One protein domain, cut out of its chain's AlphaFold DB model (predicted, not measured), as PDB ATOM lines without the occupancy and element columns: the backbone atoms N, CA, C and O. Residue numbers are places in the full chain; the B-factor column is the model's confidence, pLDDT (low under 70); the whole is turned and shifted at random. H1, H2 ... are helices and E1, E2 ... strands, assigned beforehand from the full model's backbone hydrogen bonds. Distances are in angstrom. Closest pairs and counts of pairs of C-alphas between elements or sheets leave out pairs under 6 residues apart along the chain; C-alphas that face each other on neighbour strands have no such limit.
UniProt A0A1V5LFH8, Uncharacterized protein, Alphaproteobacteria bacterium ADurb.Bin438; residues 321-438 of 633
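What this domain is: This is residues 321 to 438 of the 633 residues of an uncharacterized protein of Alphaproteobacteria bacterium ADurb.Bin438 (UniProt A0A1V5LFH8). A strongly twisted sheet of four strands, curled like part of a barrel, lies between helices in three layers, with H3 over one face and H1 over the other. H1 and H2 form a helical hairpin in which H2 only grazes the sheet, and the long strand E3 bends and pairs with E2 and E4 over different parts. The printed part has 118 residues, with three named helices and four named strands in the order E1 H1 H2 E2 E3 E4 H3; the sheet's order is E1 E2 E3 E4, antiparallel throughout, and the class is mixed, helices and strands. The whole is compact, with a radius of gyration of the C-alphas of 15.1 A and spans of 43 by 37 by 23 A.

How they stand to each other: Start at edge strand E1, residues 321 to 324, antiparallel to E2, residues 369 to 375; N 322 and O 372 are 2.8 A apart, within hydrogen-bond range. E2 and E3, residues 378 to 392, form a hairpin, with N 371 and O 386 at 2.9 A. E3 bends by 78 degrees at residue 381, and its residues 388 to 392 pair with E4, residues 399 to 403, in another hairpin, with N 391 and O 400 at 2.8 A. E2, E3 and E4 make a meander, each strand the antiparallel neighbour of the one before. H1, residues 327 to 334, is on the sheet at a height of 8.8 A, over E2, and runs across the strands. H1 touches H2, residues 357 to 366, at a steep tilt of 40 degrees, opposite ways; the closest C-alphas, of Ala 331 and Leu 360, are 5.7 A apart. H3, residues 414 to 426, is on the opposite face from H1 at a height of 8.1 A, over E2 and E3. H1 and H3 are apart. Each O i to N i+4 pair is within hydrogen-bond range in H2 and H3, and 3 of 4 in H1.

Where its parts are: Find C-alpha 321 at (126.016, 126.559, 107.106), where E1 begins. E2 is 20.0 A long, and E3 runs 35.9 A from C-alpha 378 to C-alpha 392; E4 is 13.5 A long. H1 spans 12.1 A and H2 14.2 A. H3 spans 16.3 A and ends at C-alpha 426, (125.567, 135.169, 97.123).

The domain as a whole: Look at Asn 377 and Phe 395 for the two C-alphas farthest apart, 45.1 A. The printed part has no cut, and H1 to H2 is a long link of 22 residues. Confidence is under 70 in 48 residues, among them 334 to 359 and 429 to 438.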
ATOM      1  N   VAL A 321     126.284 125.123 106.990       92.06
ATOM      2  CA  VAL A 321     126.016 126.559 107.106       92.06
ATOM      3  C   VAL A 321     124.600 126.822 106.621       92.06
ATOM      4  O   VAL A 321     124.277 126.554 105.469       92.06
ATOM      5  N   MET A 322     123.746 127.349 107.492       94.00
ATOM      6  CA  MET A 322     122.464 127.915 107.079       94.00
ATOM      7  C   MET A 322     122.684 129.353 106.640       94.00
ATOM      8  O   MET A 322     123.282 130.127 107.386       94.00
ATOM      9  N   VAL A 323     122.148 129.706 105.478       94.69
ATOM     10  CA  VAL A 323     121.989 131.092 105.036       94.69
ATOM     11  C   VAL A 323     120.492 131.374 104.993       94.69
ATOM     12  O   VAL A 323     119.752 130.617 104.367       94.69
ATOM     13  N   SER A 324     120.029 132.412 105.688       94.19
ATOM     14  CA  SER A 324     118.597 132.690 105.840       94.19
ATOM     15  C   SER A 324     118.277 134.175 105.699       94.19
ATOM     16  O   SER A 324     118.980 135.020 106.247       94.19
ATOM     17  N   LYS A 325     117.201 134.484 104.972       93.62
ATOM     18  CA  LYS A 325     116.540 135.799 104.927       93.62
ATOM     19  C   LYS A 325     115.277 135.849 105.800       93.62
ATOM     20  O   LYS A 325     114.564 136.852 105.780       93.62
ATOM     21  N   ASP A 326     114.975 134.763 106.512       93.00
ATOM     22  CA  ASP A 326     113.822 134.656 107.402       93.00
ATOM     23  C   ASP A 326     113.938 135.704 108.532       93.00
ATOM     24  O   ASP A 326     114.927 135.691 109.278       93.00
ATOM     25  N   PRO A 327     112.950 136.607 108.697       89.38
ATOM     26  CA  PRO A 327     112.950 137.599 109.769       89.38
ATOM     27  C   PRO A 327     113.119 136.989 111.161       89.38
ATOM     28  O   PRO A 327     113.750 137.603 112.022       89.38
ATOM     29  N   TYR A 328     112.599 135.778 111.380       86.19
ATOM     30  CA  TYR A 328     112.760 135.059 112.637       86.19
ATOM     31  C   TYR A 328     114.224 134.689 112.886       86.19
ATOM     32  O   TYR A 328     114.743 134.910 113.983       86.19
ATOM     33  N   ASP A 329     114.929 134.180 111.874       86.12
ATOM     34  CA  ASP A 329     116.343 133.808 111.995       86.12
ATOM     35  C   ASP A 329     117.244 135.043 112.177       86.12
ATOM     36  O   ASP A 329     118.247 134.984 112.898       86.12
ATOM     37  N   ILE A 330     116.881 136.174 111.565       84.81
ATOM     38  CA  ILE A 330     117.583 137.451 111.750       84.81
ATOM     39  C   ILE A 330     117.362 137.962 113.177       84.81
ATOM     40  O   ILE A 330     118.327 138.234 113.888       84.81
ATOM     41  N   ALA A 331     116.116 138.022 113.649       78.44
ATOM     42  CA  ALA A 331     115.804 138.540 114.979       78.44
ATOM     43  C   ALA A 331     116.357 137.653 116.112       78.44
ATOM     44  O   ALA A 331     116.861 138.161 117.117       78.44
ATOM     45  N   THR A 332     116.369 136.329 115.925       74.75
ATOM     46  CA  THR A 332     116.968 135.379 116.882       74.75
ATOM     47  C   THR A 332     118.487 135.244 116.742       74.75
ATOM     48  O   THR A 332     119.117 134.564 117.550       74.75
ATOM     49  N   SER A 333     119.129 135.924 115.779       71.69
ATOM     50  CA  SER A 333     120.600 135.959 115.688       71.69
ATOM     51  C   SER A 333     121.246 136.580 116.938       71.69
ATOM     52  O   SER A 333     122.403 136.314 117.251       71.69
ATOM     53  N   SER A 334     120.477 137.347 117.704       58.81
ATOM     54  CA  SER A 334     120.865 137.968 118.970       58.81
ATOM     55  C   SER A 334     120.817 137.027 120.193       58.81
ATOM     56  O   SER A 334     121.450 137.277 121.213       58.81
ATOM     57  N   ALA A 335     120.108 135.899 120.094       50.47
ATOM     58  CA  ALA A 335     119.712 135.075 121.243       50.47
ATOM     59  C   ALA A 335     120.822 134.199 121.851       50.47
ATOM     60  O   ALA A 335     120.634 133.586 122.896       50.47
ATOM     61  N   TYR A 336     121.968 134.069 121.183       44.66
ATOM     62  CA  TYR A 336     122.962 133.058 121.546       44.66
ATOM     63  C   TYR A 336     124.049 133.623 122.467       44.66
ATOM     64  O   TYR A 336     124.899 134.374 121.974       44.66
ATOM     65  N   ASN A 337     124.030 133.222 123.754       42.56
ATOM     66  CA  ASN A 337     125.096 133.342 124.779       42.56
ATOM     67  C   ASN A 337     125.982 134.586 124.639       42.56
ATOM     68  O   ASN A 337     127.213 134.538 124.692       42.56
ATOM     69  N   ALA A 338     125.332 135.704 124.369       41.00
ATOM     70  CA  ALA A 338     125.977 136.966 124.138       41.00
ATOM     71  C   ALA A 338     126.213 137.543 125.542       41.00
ATOM     72  O   ALA A 338     125.225 137.759 126.245       41.00
ATOM     73  N   PRO A 339     127.464 137.748 126.010       41.41
ATOM     74  CA  PRO A 339     127.667 138.455 127.270       41.41
ATOM     75  C   PRO A 339     126.902 139.781 127.201       41.41
ATOM     76  O   PRO A 339     126.762 140.330 126.099       41.41
ATOM     77  N   GLU A 340     126.426 140.283 128.349       43.12
ATOM     78  CA  GLU A 340     125.553 141.472 128.489       43.12
ATOM     79  C   GLU A 340     126.024 142.701 127.674       43.12
ATOM     80  O   GLU A 340     125.279 143.658 127.480       43.12
ATOM     81  N   TRP A 341     127.274 142.688 127.203       37.91
ATOM     82  CA  TRP A 341     127.951 143.764 126.494       37.91
ATOM     83  C   TRP A 341     127.912 143.667 124.962       37.91
ATOM     84  O   TRP A 341     128.388 144.575 124.285       37.91
ATOM     85  N   THR A 342     127.399 142.577 124.387       42.12
ATOM     86  CA  THR A 342     127.365 142.417 122.924       42.12
ATOM     87  C   THR A 342     126.117 143.061 122.322       42.12
ATOM     88  O   THR A 342     124.998 142.880 122.793       42.12
ATOM     89  N   CYS A 343     126.312 143.831 121.250       42.34
ATOM     90  CA  CYS A 343     125.302 144.712 120.650       42.34
ATOM     91  C   CYS A 343     124.097 143.997 120.014       42.34
ATOM     92  O   CYS A 343     123.169 144.657 119.560       42.34
ATOM     93  N   PHE A 344     124.079 142.667 120.029       44.94
ATOM     94  CA  PHE A 344     122.993 141.832 119.536       44.94
ATOM     95  C   PHE A 344     122.376 141.080 120.708       44.94
ATOM     96  O   PHE A 344     122.360 139.862 120.676       44.94
ATOM     97  N   HIS A 345     121.939 141.763 121.764       49.53
ATOM     98  CA  HIS A 345     121.121 141.137 122.801       49.53
ATOM     99  C   HIS A 345     119.674 141.615 122.630       49.53
ATOM    100  O   HIS A 345     119.454 142.830 122.581       49.53
ATOM    101  N   PRO A 346     118.676 140.717 122.610       45.78
ATOM    102  CA  PRO A 346     117.261 141.079 122.524       45.78
ATOM    103  C   PRO A 346     116.719 141.660 123.843       45.78
ATOM    104  O   PRO A 346     115.524 141.638 124.083       45.78
ATOM    105  N   LEU A 347     117.591 142.129 124.740       43.91
ATOM    106  CA  LEU A 347     117.225 142.890 125.942       43.91
ATOM    107  C   LEU A 347     118.089 144.160 126.108       43.91
ATOM    108  O   LEU A 347     117.934 144.882 127.084       43.91
ATOM    109  N   GLY A 348     118.974 144.466 125.145       43.81
ATOM    110  CA  GLY A 348     119.851 145.641 125.202       43.81
ATOM    111  C   GLY A 348     120.954 145.576 126.271       43.81
ATOM    112  O   GLY A 348     121.050 144.643 127.063       43.81
ATOM    113  N   LEU A 349     121.829 146.585 126.257       43.28
ATOM    114  CA  LEU A 349     122.879 146.795 127.259       43.28
ATOM    115  C   LEU A 349     122.256 147.393 128.535       43.28
ATOM    116  O   LEU A 349     121.835 148.555 128.521       43.28
ATOM    117  N   ARG A 350     122.279 146.644 129.651       44.00
ATOM    118  CA  ARG A 350     121.797 147.074 130.987       44.00
ATOM    119  C   ARG A 350     122.280 148.465 131.423       44.00
ATOM    120  O   ARG A 350     121.578 149.159 132.148       44.00
ATOM    121  N   SER A 351     123.472 148.883 130.995       42.22
ATOM    122  CA  SER A 351     124.131 150.102 131.478       42.22
ATOM    123  C   SER A 351     123.748 151.394 130.748       42.22
ATOM    124  O   SER A 351     124.119 152.465 131.219       42.22
ATOM    125  N   THR A 352     123.028 151.330 129.620       43.72
ATOM    126  CA  THR A 352     122.752 152.529 128.794       43.72
ATOM    127  C   THR A 352     121.272 152.793 128.519       43.72
ATOM    128  O   THR A 352     120.941 153.861 128.012       43.72
ATOM    129  N   GLY A 353     120.368 151.861 128.847       39.31
ATOM    130  CA  GLY A 353     118.930 152.015 128.579       39.31
ATOM    131  C   GLY A 353     118.558 151.994 127.090       39.31
ATOM    132  O   GLY A 353     117.418 152.291 126.735       39.31
ATOM    133  N   VAL A 354     119.501 151.645 126.207       43.47
ATOM    134  CA  VAL A 354     119.278 151.585 124.762       43.47
ATOM    135  C   VAL A 354     118.902 150.154 124.368       43.47
ATOM    136  O   VAL A 354     119.718 149.232 124.408       43.47
ATOM    137  N   ASN A 355     117.639 149.968 123.983       50.41
ATOM    138  CA  ASN A 355     117.153 148.731 123.373       50.41
ATOM    139  C   ASN A 355     117.776 148.574 121.982       50.41
ATOM    140  O   ASN A 355     117.324 149.218 121.043       50.41
ATOM    141  N   ASN A 356     118.748 147.677 121.811       54.59
ATOM    142  CA  ASN A 356     119.394 147.426 120.511       54.59
ATOM    143  C   ASN A 356     118.488 146.708 119.482       54.59
ATOM    144  O   ASN A 356     118.947 146.361 118.397       54.59
ATOM    145  N   HIS A 357     117.195 146.511 119.771       53.12
ATOM    146  CA  HIS A 357     116.221 145.938 118.831       53.12
ATOM    147  C   HIS A 357     116.089 146.725 117.530       53.12
ATOM    148  O   HIS A 357     115.857 146.113 116.493       53.12
ATOM    149  N   TYR A 358     116.285 148.051 117.557       57.09
ATOM    150  CA  TYR A 358     116.224 148.861 116.336       57.09
ATOM    151  C   TYR A 358     117.227 148.379 115.277       57.09
ATOM    152  O   TYR A 358     116.938 148.479 114.091       57.09
ATOM    153  N   VAL A 359     118.364 147.804 115.694       69.94
ATOM    154  CA  VAL A 359     119.372 147.247 114.784       69.94
ATOM    155  C   VAL A 359     118.802 146.059 114.010       69.94
ATOM    156  O   VAL A 359     118.900 146.022 112.791       69.94
ATOM    157  N   LEU A 360     118.138 145.130 114.703       76.06
ATOM    158  CA  LEU A 360     117.553 143.936 114.087       76.06
ATOM    159  C   LEU A 360     116.323 144.268 113.237       76.06
ATOM    160  O   LEU A 360     116.128 143.675 112.180       76.06
ATOM    161  N   GLU A 361     115.496 145.223 113.678       84.00
ATOM    162  CA  GLU A 361     114.396 145.745 112.860       84.00
ATOM    163  C   GLU A 361     114.924 146.308 111.536       84.00
ATOM    164  O   GLU A 361     114.364 146.036 110.476       84.00
ATOM    165  N   ASP A 362     116.011 147.079 111.598       80.19
ATOM    166  CA  ASP A 362     116.642 147.678 110.432       80.19
ATOM    167  C   ASP A 362     117.325 146.623 109.548       80.19
ATOM    168  O   ASP A 362     117.230 146.723 108.328       80.19
ATOM    169  N   ASP A 363     117.945 145.589 110.122       83.50
ATOM    170  CA  ASP A 363     118.505 144.455 109.375       83.50
ATOM    171  C   ASP A 363     117.424 143.698 108.590       83.50
ATOM    172  O   ASP A 363     117.582 143.415 107.400       83.50
ATOM    173  N   ILE A 364     116.281 143.419 109.228       87.81
ATOM    174  CA  ILE A 364     115.121 142.806 108.563       87.81
ATOM    175  C   ILE A 364     114.615 143.716 107.441       87.81
ATOM    176  O   ILE A 364     114.338 143.248 106.332       87.81
ATOM    177  N   ALA A 365     114.504 145.017 107.718       86.44
ATOM    178  CA  ALA A 365     113.999 145.993 106.764       86.44
ATOM    179  C   ALA A 365     114.904 146.121 105.530       86.44
ATOM    180  O   ALA A 365     114.410 146.146 104.405       86.44
ATOM    181  N   LYS A 366     116.224 146.149 105.733       84.81
ATOM    182  CA  LYS A 366     117.247 146.305 104.684       84.81
ATOM    183  C   LYS A 366     117.551 145.014 103.929       84.81
ATOM    184  O   LYS A 366     118.328 145.038 102.982       84.81
ATOM    185  N   GLY A 367     116.935 143.900 104.324       88.69
ATOM    186  CA  GLY A 367     117.131 142.605 103.682       88.69
ATOM    187  C   GLY A 367     118.499 141.993 103.941       88.69
ATOM    188  O   GLY A 367     119.057 141.338 103.055       88.69
ATOM    189  N   SER A 368     119.013 142.183 105.156       88.62
ATOM    190  CA  SER A 368     120.155 141.428 105.653       88.62
ATOM    191  C   SER A 368     119.869 139.921 105.588       88.62
ATOM    192  O   SER A 368     118.721 139.473 105.654       88.62
ATOM    193  N   VAL A 369     120.926 139.129 105.457       91.19
ATOM    194  CA  VAL A 369     120.881 137.663 105.549       91.19
ATOM    195  C   VAL A 369     121.652 137.221 106.783       91.19
ATOM    196  O   VAL A 369     122.628 137.855 107.162       91.19
ATOM    197  N   VAL A 370     121.252 136.137 107.434       89.75
ATOM    198  CA  VAL A 370     121.994 135.569 108.564       89.75
ATOM    199  C   VAL A 370     122.687 134.285 108.145       89.75
ATOM    200  O   VAL A 370     122.116 133.457 107.434       89.75
ATOM    201  N   TYR A 371     123.909 134.105 108.635       90.75
ATOM    202  CA  TYR A 371     124.658 132.864 108.519       90.75
ATOM    203  C   TYR A 371     124.715 132.206 109.883       90.75
ATOM    204  O   TYR A 371     125.041 132.866 110.872       90.75
ATOM    205  N   ARG A 372     124.432 130.908 109.942       89.44
ATOM    206  CA  ARG A 372     124.635 130.094 111.143       89.44
ATOM    207  C   ARG A 372     125.410 128.842 110.782       89.44
ATOM    208  O   ARG A 372     124.979 128.076 109.926       89.44
ATOM    209  N   GLY A 373     126.555 128.655 111.424       87.69
ATOM    210  CA  GLY A 373     127.352 127.442 111.305       87.69
ATOM    211  C   GLY A 373     126.905 126.399 112.320       87.69
ATOM    212  O   GLY A 373     126.729 126.723 113.492       87.69
ATOM    213  N   PHE A 374     126.778 125.149 111.890       85.38
ATOM    214  CA  PHE A 374     126.392 124.012 112.716       85.38
ATOM    215  C   PHE A 374     127.339 122.835 112.524       85.38
ATOM    216  O   PHE A 374     127.965 122.642 111.475       85.38
ATOM    217  N   HIS A 375     127.363 121.988 113.546       81.44
ATOM    218  CA  HIS A 375     127.917 120.654 113.436       81.44
ATOM    219  C   HIS A 375     126.876 119.721 112.808       81.44
ATOM    220  O   HIS A 375     125.723 119.720 113.234       81.44
ATOM    221  N   LYS A 376     127.263 118.858 111.859       80.62
ATOM    222  CA  LYS A 376     126.304 117.974 111.151       80.62
ATOM    223  C   LYS A 376     125.507 117.031 112.064       80.62
ATOM    224  O   LYS A 376     124.412 116.613 111.718       80.62
ATOM    225  N   ASN A 377     126.052 116.702 113.235       77.50
ATOM    226  CA  ASN A 377     125.379 115.842 114.215       77.50
ATOM    227  C   ASN A 377     124.535 116.631 115.236       77.50
ATOM    228  O   ASN A 377     123.961 116.016 116.126       77.50
ATOM    229  N   ASN A 378     124.521 117.968 115.192       75.94
ATOM    230  CA  ASN A 378     123.747 118.793 116.121       75.94
ATOM    231  C   ASN A 378     123.417 120.164 115.497       75.94
ATOM    232  O   ASN A 378     124.188 121.117 115.630       75.94
ATOM    233  N   MET A 379     122.252 120.250 114.851       78.81
ATOM    234  CA  MET A 379     121.732 121.451 114.183       78.81
ATOM    235  C   MET A 379     121.208 122.527 115.139       78.81
ATOM    236  O   MET A 379     120.927 123.634 114.698       78.81
ATOM    237  N   ASN A 380     121.102 122.252 116.440       69.50
ATOM    238  CA  ASN A 380     120.638 123.237 117.426       69.50
ATOM    239  C   ASN A 380     121.810 123.879 118.190       69.50
ATOM    240  O   ASN A 380     121.651 124.914 118.834       69.50
ATOM    241  N   LYS A 381     123.025 123.325 118.066       70.56
ATOM    242  CA  LYS A 381     124.256 123.936 118.578       70.56
ATOM    243  C   LYS A 381     124.891 124.823 117.509       70.56
ATOM    244  O   LYS A 381     125.732 124.374 116.728       70.56
ATOM    245  N   VAL A 382     124.504 126.097 117.506       72.88
ATOM    246  CA  VAL A 382     125.127 127.121 116.657       72.88
ATOM    247  C   VAL A 382     126.596 127.285 117.059       72.88
ATOM    248  O   VAL A 382     126.920 127.645 118.187       72.88
ATOM    249  N   VAL A 383     127.501 127.012 116.127       75.75
ATOM    250  CA  VAL A 383     128.951 127.132 116.303       75.75
ATOM    251  C   VAL A 383     129.381 128.588 116.128       75.75
ATOM    252  O   VAL A 383     130.020 129.163 117.013       75.75
ATOM    253  N   PHE A 384     128.943 129.211 115.032       80.25
ATOM    254  CA  PHE A 384     129.091 130.643 114.792       80.25
ATOM    255  C   PHE A 384     127.831 131.238 114.170       80.25
ATOM    256  O   PHE A 384     127.017 130.531 113.575       80.25
ATOM    257  N   ARG A 385     127.728 132.564 114.245       82.19
ATOM    258  CA  ARG A 385     126.749 133.374 113.521       82.19
ATOM    259  C   ARG A 385     127.403 134.574 112.846       82.19
ATOM    260  O   ARG A 385     128.406 135.056 113.356       82.19
ATOM    261  N   ALA A 386     126.834 135.076 111.760       83.06
ATOM    262  CA  ALA A 386     127.214 136.351 111.146       83.06
ATOM    263  C   ALA A 386     125.995 136.992 110.477       83.06
ATOM    264  O   ALA A 386     125.057 136.278 110.115       83.06
ATOM    265  N   ILE A 387     126.018 138.310 110.288       84.19
ATOM    266  CA  ILE A 387     124.994 139.033 109.524       84.19
ATOM    267  C   ILE A 387     125.622 139.512 108.218       84.19
ATOM    268  O   ILE A 387     126.660 140.163 108.222       84.19
ATOM    269  N   GLY A 388     124.999 139.163 107.100       85.06
ATOM    270  CA  GLY A 388     125.311 139.644 105.766       85.06
ATOM    271  C   GLY A 388     124.503 140.884 105.444       85.06
ATOM    272  O   GLY A 388     123.281 140.804 105.360       85.06
ATOM    273  N   SER A 389     125.183 142.003 105.235       84.62
ATOM    274  CA  SER A 389     124.572 143.257 104.806       84.62
ATOM    275  C   SER A 389     124.659 143.413 103.296       84.62
ATOM    276  O   SER A 389     125.639 142.996 102.677       84.62
ATOM    277  N   GLN A 390     123.639 144.037 102.711       84.44
ATOM    278  CA  GLN A 390     123.605 144.353 101.292       84.44
ATOM    279  C   GLN A 390     124.308 145.685 101.009       84.44
ATOM    280  O   GLN A 390     124.018 146.718 101.613       84.44
ATOM    281  N   TYR A 391     125.187 145.665 100.020       80.62
ATOM    282  CA  TYR A 391     125.845 146.832  99.464       80.62
ATOM    283  C   TYR A 391     125.416 147.012  98.015       80.62
ATOM    284  O   TYR A 391     125.111 146.039  97.325       80.62
ATOM    285  N   LYS A 392     125.412 148.256  97.541       78.38
ATOM    286  CA  LYS A 392     125.080 148.602  96.159       78.38
ATOM    287  C   LYS A 392     126.207 149.415  95.552       78.38
ATOM    288  O   LYS A 392     126.686 150.377  96.146       78.38
ATOM    289  N   ASN A 393     126.602 149.040  94.347       74.06
ATOM    290  CA  ASN A 393     127.491 149.836  93.531       74.06
ATOM    291  C   ASN A 393     126.717 151.080  93.053       74.06
ATOM    292  O   ASN A 393     125.677 150.941  92.395       74.06
ATOM    293  N   PRO A 394     127.166 152.302  93.390       62.31
ATOM    294  CA  PRO A 394     126.443 153.521  93.043       62.31
ATOM    295  C   PRO A 394     126.449 153.816  91.532       62.31
ATOM    296  O   PRO A 394     125.677 154.659  91.079       62.31
ATOM    297  N   PHE A 395     127.284 153.130  90.744       65.19
ATOM    298  CA  PHE A 395     127.500 153.411  89.324       65.19
ATOM    299  C   PHE A 395     126.699 152.522  88.376       65.19
ATOM    300  O   PHE A 395     126.227 153.006  87.347       65.19
ATOM    301  N   ASP A 396     126.592 151.229  88.671       69.88
ATOM    302  CA  ASP A 396     125.857 150.263  87.842       69.88
ATOM    303  C   ASP A 396     124.665 149.629  88.575       69.88
ATOM    304  O   ASP A 396     123.849 148.939  87.968       69.88
ATOM    305  N   GLY A 397     124.524 149.904  89.875       75.75
ATOM    306  CA  GLY A 397     123.451 149.383  90.705       75.75
ATOM    307  C   GLY A 397     123.604 147.916  91.099       75.75
ATOM    308  O   GLY A 397     122.712 147.425  91.795       75.75
ATOM    309  N   LYS A 398     124.696 147.233  90.713       78.69
ATOM    310  CA  LYS A 398     124.974 145.854  91.133       78.69
ATOM    311  C   LYS A 398     125.032 145.777  92.650       78.69
ATOM    312  O   LYS A 398     125.534 146.686  93.312       78.69
ATOM    313  N   LYS A 399     124.527 144.682  93.207       79.94
ATOM    314  CA  LYS A 399     124.479 144.479  94.652       79.94
ATOM    315  C   LYS A 399     125.368 143.317  95.056       79.94
ATOM    316  O   LYS A 399     125.429 142.313  94.352       79.94
ATOM    317  N   ILE A 400     126.029 143.465  96.195       84.12
ATOM    318  CA  ILE A 400     126.773 142.388  96.845       84.12
ATOM    319  C   ILE A 400     126.329 142.266  98.294       84.12
ATOM    320  O   ILE A 400     125.816 143.210  98.887       84.12
ATOM    321  N   TYR A 401     126.568 141.102  98.866       85.69
ATOM    322  CA  TYR A 401     126.488 140.828 100.281       85.69
ATOM    323  C   TYR A 401     127.893 140.720 100.855       85.69
ATOM    324  O   TYR A 401     128.739 139.988 100.330       85.69
ATOM    325  N   ASP A 402     128.122 141.416 101.963       81.56
ATOM    326  CA  ASP A 402     129.308 141.222 102.790       81.56
ATOM    327  C   ASP A 402     128.906 140.921 104.229       81.56
ATOM    328  O   ASP A 402     127.839 141.336 104.681       81.56
ATOM    329  N   PHE A 403     129.718 140.138 104.929       76.56
ATOM    330  CA  PHE A 403     129.386 139.641 106.258       76.56
ATOM    331  C   PHE A 403     130.106 140.424 107.354       76.56
ATOM    332  O   PHE A 403     131.258 140.825 107.223       76.56
ATOM    333  N   SER A 404     129.411 140.627 108.473       72.50
ATOM    334  CA  SER A 404     130.007 141.124 109.708       72.50
ATOM    335  C   SER A 404     131.086 140.162 110.194       72.50
ATOM    336  O   SER A 404     131.056 138.979 109.851       72.50
ATOM    337  N   LEU A 405     131.950 140.611 111.114       66.50
ATOM    338  CA  LEU A 405     132.715 139.662 111.928       66.50
ATOM    339  C   LEU A 405     131.752 138.579 112.431       66.50
ATOM    340  O   LEU A 405     130.727 138.932 113.031       66.50
ATOM    341  N   PRO A 406     132.034 137.282 112.197       72.44
ATOM    342  CA  PRO A 406     131.201 136.260 112.797       72.44
ATOM    343  C   PRO A 406     131.255 136.387 114.330       72.44
ATOM    344  O   PRO A 406     132.001 137.193 114.878       72.44
ATOM    345  N   ILE A 407     130.454 135.636 115.072       69.69
ATOM    346  CA  ILE A 407     130.445 135.592 116.541       69.69
ATOM    347  C   ILE A 407     130.244 134.133 116.943       69.69
ATOM    348  O   ILE A 407     129.421 133.445 116.346       69.69
ATOM    349  N   GLY A 408     130.982 133.651 117.945       68.25
ATOM    350  CA  GLY A 408     130.887 132.274 118.439       68.25
ATOM    351  C   GLY A 408     132.219 131.528 118.430       68.25
ATOM    352  O   GLY A 408     133.282 132.123 118.238       68.25
ATOM    353  N   LYS A 409     132.137 130.213 118.656       64.56
ATOM    354  CA  LYS A 409     133.259 129.273 118.609       64.56
ATOM    355  C   LYS A 409     133.687 129.130 117.153       64.56
ATOM    356  O   LYS A 409     132.964 128.551 116.356       64.56
ATOM    357  N   ARG A 410     134.819 129.715 116.776       60.56
ATOM    358  CA  ARG A 410     135.286 129.704 115.388       60.56
ATOM    359  C   ARG A 410     136.568 128.909 115.269       60.56
ATOM    360  O   ARG A 410     137.585 129.303 115.835       60.56
ATOM    361  N   GLY A 411     136.511 127.843 114.475       59.38
ATOM    362  CA  GLY A 411     137.717 127.286 113.877       59.38
ATOM    363  C   GLY A 411     138.350 128.299 112.918       59.38
ATOM    364  O   GLY A 411     137.700 129.255 112.488       59.38
ATOM    365  N   LEU A 412     139.612 128.066 112.558       55.12
ATOM    366  CA  LEU A 412     140.397 128.933 111.666       55.12
ATOM    367  C   LEU A 412     139.745 129.166 110.290       55.12
ATOM    368  O   LEU A 412     140.075 130.132 109.615       55.12
ATOM    369  N   GLU A 413     138.805 128.308 109.893       67.44
ATOM    370  CA  GLU A 413     138.230 128.283 108.548       67.44
ATOM    371  C   GLU A 413     136.900 129.028 108.412       67.44
ATOM    372  O   GLU A 413     136.386 129.135 107.302       67.44
ATOM    373  N   VAL A 414     136.306 129.535 109.500       74.19
ATOM    374  CA  VAL A 414     134.972 130.163 109.433       74.19
ATOM    375  C   VAL A 414     134.979 131.397 108.530       74.19
ATOM    376  O   VAL A 414     134.118 131.516 107.661       74.19
ATOM    377  N   ASP A 415     135.962 132.282 108.685       72.25
ATOM    378  CA  ASP A 415     136.038 133.511 107.888       72.25
ATOM    379  C   ASP A 415     136.262 133.199 106.399       72.25
ATOM    380  O   ASP A 415     135.642 133.815 105.531       72.25
ATOM    381  N   ASP A 416     137.091 132.200 106.090       72.88
ATOM    382  CA  ASP A 416     137.338 131.771 104.711       72.88
ATOM    383  C   ASP A 416     136.128 131.055 104.108       72.88
ATOM    384  O   ASP A 416     135.774 131.314 102.959       72.88
ATOM    385  N   THR A 417     135.444 130.218 104.890       78.00
ATOM    386  CA  THR A 417     134.180 129.572 104.501       78.00
ATOM    387  C   THR A 417     133.165 130.627 104.082       78.00
ATOM    388  O   THR A 417     132.590 130.546 103.001       78.00
ATOM    389  N   MET A 418     132.998 131.660 104.904       81.94
ATOM    390  CA  MET A 418     132.071 132.759 104.663       81.94
ATOM    391  C   MET A 418     132.444 133.583 103.428       81.94
ATOM    392  O   MET A 418     131.600 133.797 102.560       81.94
ATOM    393  N   LYS A 419     133.722 133.962 103.274       78.62
ATOM    394  CA  LYS A 419     134.216 134.641 102.060       78.62
ATOM    395  C   LYS A 419     133.926 133.828 100.800       78.62
ATOM    396  O   LYS A 419     133.541 134.389  99.775       78.62
ATOM    397  N   GLN A 420     134.109 132.511 100.866       80.38
ATOM    398  CA  GLN A 420     133.863 131.613  99.742       80.38
ATOM    399  C   GLN A 420     132.365 131.438  99.460       80.38
ATOM    400  O   GLN A 420     131.991 131.441  98.292       80.38
ATOM    401  N   ILE A 421     131.501 131.361 100.481       85.62
ATOM    402  CA  ILE A 421     130.039 131.367 100.299       85.62
ATOM    403  C   ILE A 421     129.605 132.667  99.618       85.62
ATOM    404  O   ILE A 421     128.912 132.610  98.604       85.62
ATOM    405  N   ASN A 422     130.062 133.827 100.098       85.38
ATOM    406  CA  ASN A 422     129.712 135.109  99.487       85.38
ATOM    407  C   ASN A 422     130.145 135.156  98.025       85.38
ATOM    408  O   ASN A 422     129.327 135.435  97.155       85.38
ATOM    409  N   LYS A 423     131.404 134.803  97.742       81.31
ATOM    410  CA  LYS A 423     131.962 134.818  96.385       81.31
ATOM    411  C   LYS A 423     131.282 133.832  95.432       81.31
ATOM    412  O   LYS A 423     131.181 134.114  94.244       81.31
ATOM    413  N   GLN A 424     130.913 132.641  95.903       83.00
ATOM    414  CA  GLN A 424     130.439 131.564  95.028       83.00
ATOM    415  C   GLN A 424     128.914 131.471  94.935       83.00
ATOM    416  O   GLN A 424     128.428 130.946  93.936       83.00
ATOM    417  N   MET A 425     128.187 131.916  95.966       83.50
ATOM    418  CA  MET A 425     126.752 131.643  96.125       83.50
ATOM    419  C   MET A 425     125.879 132.889  96.272       83.50
ATOM    420  O   MET A 425     124.709 132.831  95.900       83.50
ATOM    421  N   LEU A 426     126.393 133.985  96.838       83.62
ATOM    422  CA  LEU A 426     125.567 135.169  97.123       83.62
ATOM    423  C   LEU A 426     125.850 136.348  96.200       83.62
ATOM    424  O   LEU A 426     124.934 137.103  95.888       83.62
ATOM    425  N   ASN A 427     127.096 136.482  95.759       84.00
ATOM    426  CA  ASN A 427     127.544 137.554  94.887       84.00
ATOM    427  C   ASN A 427     127.853 137.004  93.502       84.00
ATOM    428  O   ASN A 427     128.227 135.839  93.346       84.00
ATOM    429  N   ASP A 428     127.740 137.874  92.504       70.62
ATOM    430  CA  ASP A 428     128.305 137.597  91.192       70.62
ATOM    431  C   ASP A 428     129.823 137.378  91.333       70.62
ATOM    432  O   ASP A 428     130.501 138.102  92.071       70.62
ATOM    433  N   LYS A 429     130.363 136.359  90.653       64.50
ATOM    434  CA  LYS A 429     131.785 135.982  90.762       64.50
ATOM    435  C   LYS A 429     132.709 137.094  90.273       64.50
ATOM    436  O   LYS A 429     133.848 137.161  90.736       64.50
ATOM    437  N   ASP A 430     132.170 137.954  89.413       59.91
ATOM    438  CA  ASP A 430     132.839 139.090  88.787       59.91
ATOM    439  C   ASP A 430     132.371 140.431  89.392       59.91
ATOM    440  O   ASP A 430     132.507 141.490  88.776       59.91
ATOM    441  N   ALA A 431     131.768 140.412  90.590       61.09
ATOM    442  CA  ALA A 431     131.389 141.629  91.299       61.09
ATOM    443  C   ALA A 431     132.636 142.379  91.794       61.09
ATOM    444  O   ALA A 431     133.119 142.184  92.910       61.09
ATOM    445  N   GLU A 432     133.136 143.259  90.938       54.97
ATOM    446  CA  GLU A 432     134.209 144.206  91.208       54.97
ATOM    447  C   GLU A 432     133.657 145.637  91.195       54.97
ATOM    448  O   GLU A 432     132.674 145.931  90.509       54.97
ATOM    449  N   GLY A 433     134.237 146.533  91.992       56.06
ATOM    450  CA  GLY A 433     133.754 147.909  92.091       56.06
ATOM    451  C   GLY A 433     133.796 148.498  93.493       56.06
ATOM    452  O   GLY A 433     134.128 147.842  94.481       56.06
ATOM    453  N   LEU A 434     133.418 149.772  93.563       57.56
ATOM    454  CA  LEU A 434     133.130 150.462  94.809       57.56
ATOM    455  C   LEU A 434     131.681 150.175  95.204       57.56
ATOM    456  O   LEU A 434     130.761 150.345  94.404       57.56
ATOM    457  N   PHE A 435     131.493 149.744  96.446       69.38
ATOM    458  CA  PHE A 435     130.198 149.349  96.974       69.38
ATOM    459  C   PHE A 435     129.881 150.176  98.212       69.38
ATOM    460  O   PHE A 435     130.634 150.182  99.184       69.38
ATOM    461  N   GLU A 436     128.750 150.868  98.173       64.56
ATOM    462  CA  GLU A 436     128.244 151.621  99.310       64.56
ATOM    463  C   GLU A 436     127.289 150.736 100.109       64.56
ATOM    464  O   GLU A 436     126.448 150.027  99.540       64.56
ATOM    465  N   LEU A 437     127.425 150.757 101.436       67.31
ATOM    466  CA  LEU A 437     126.496 150.060 102.315       67.31
ATOM    467  C   LEU A 437     125.113 150.682 102.135       67.31
ATOM    468  O   LEU A 437     124.935 151.883 102.342       67.31
ATOM    469  N   GLN A 438     124.121 149.888 101.729       64.06
ATOM    470  CA  GLN A 438     122.809 150.459 101.467       64.06
ATOM    471  C   GLN A 438     122.142 150.919 102.768       64.06
ATOM    472  O   GLN A 438     121.871 150.126 103.669       64.06
TER     473      GLN A 438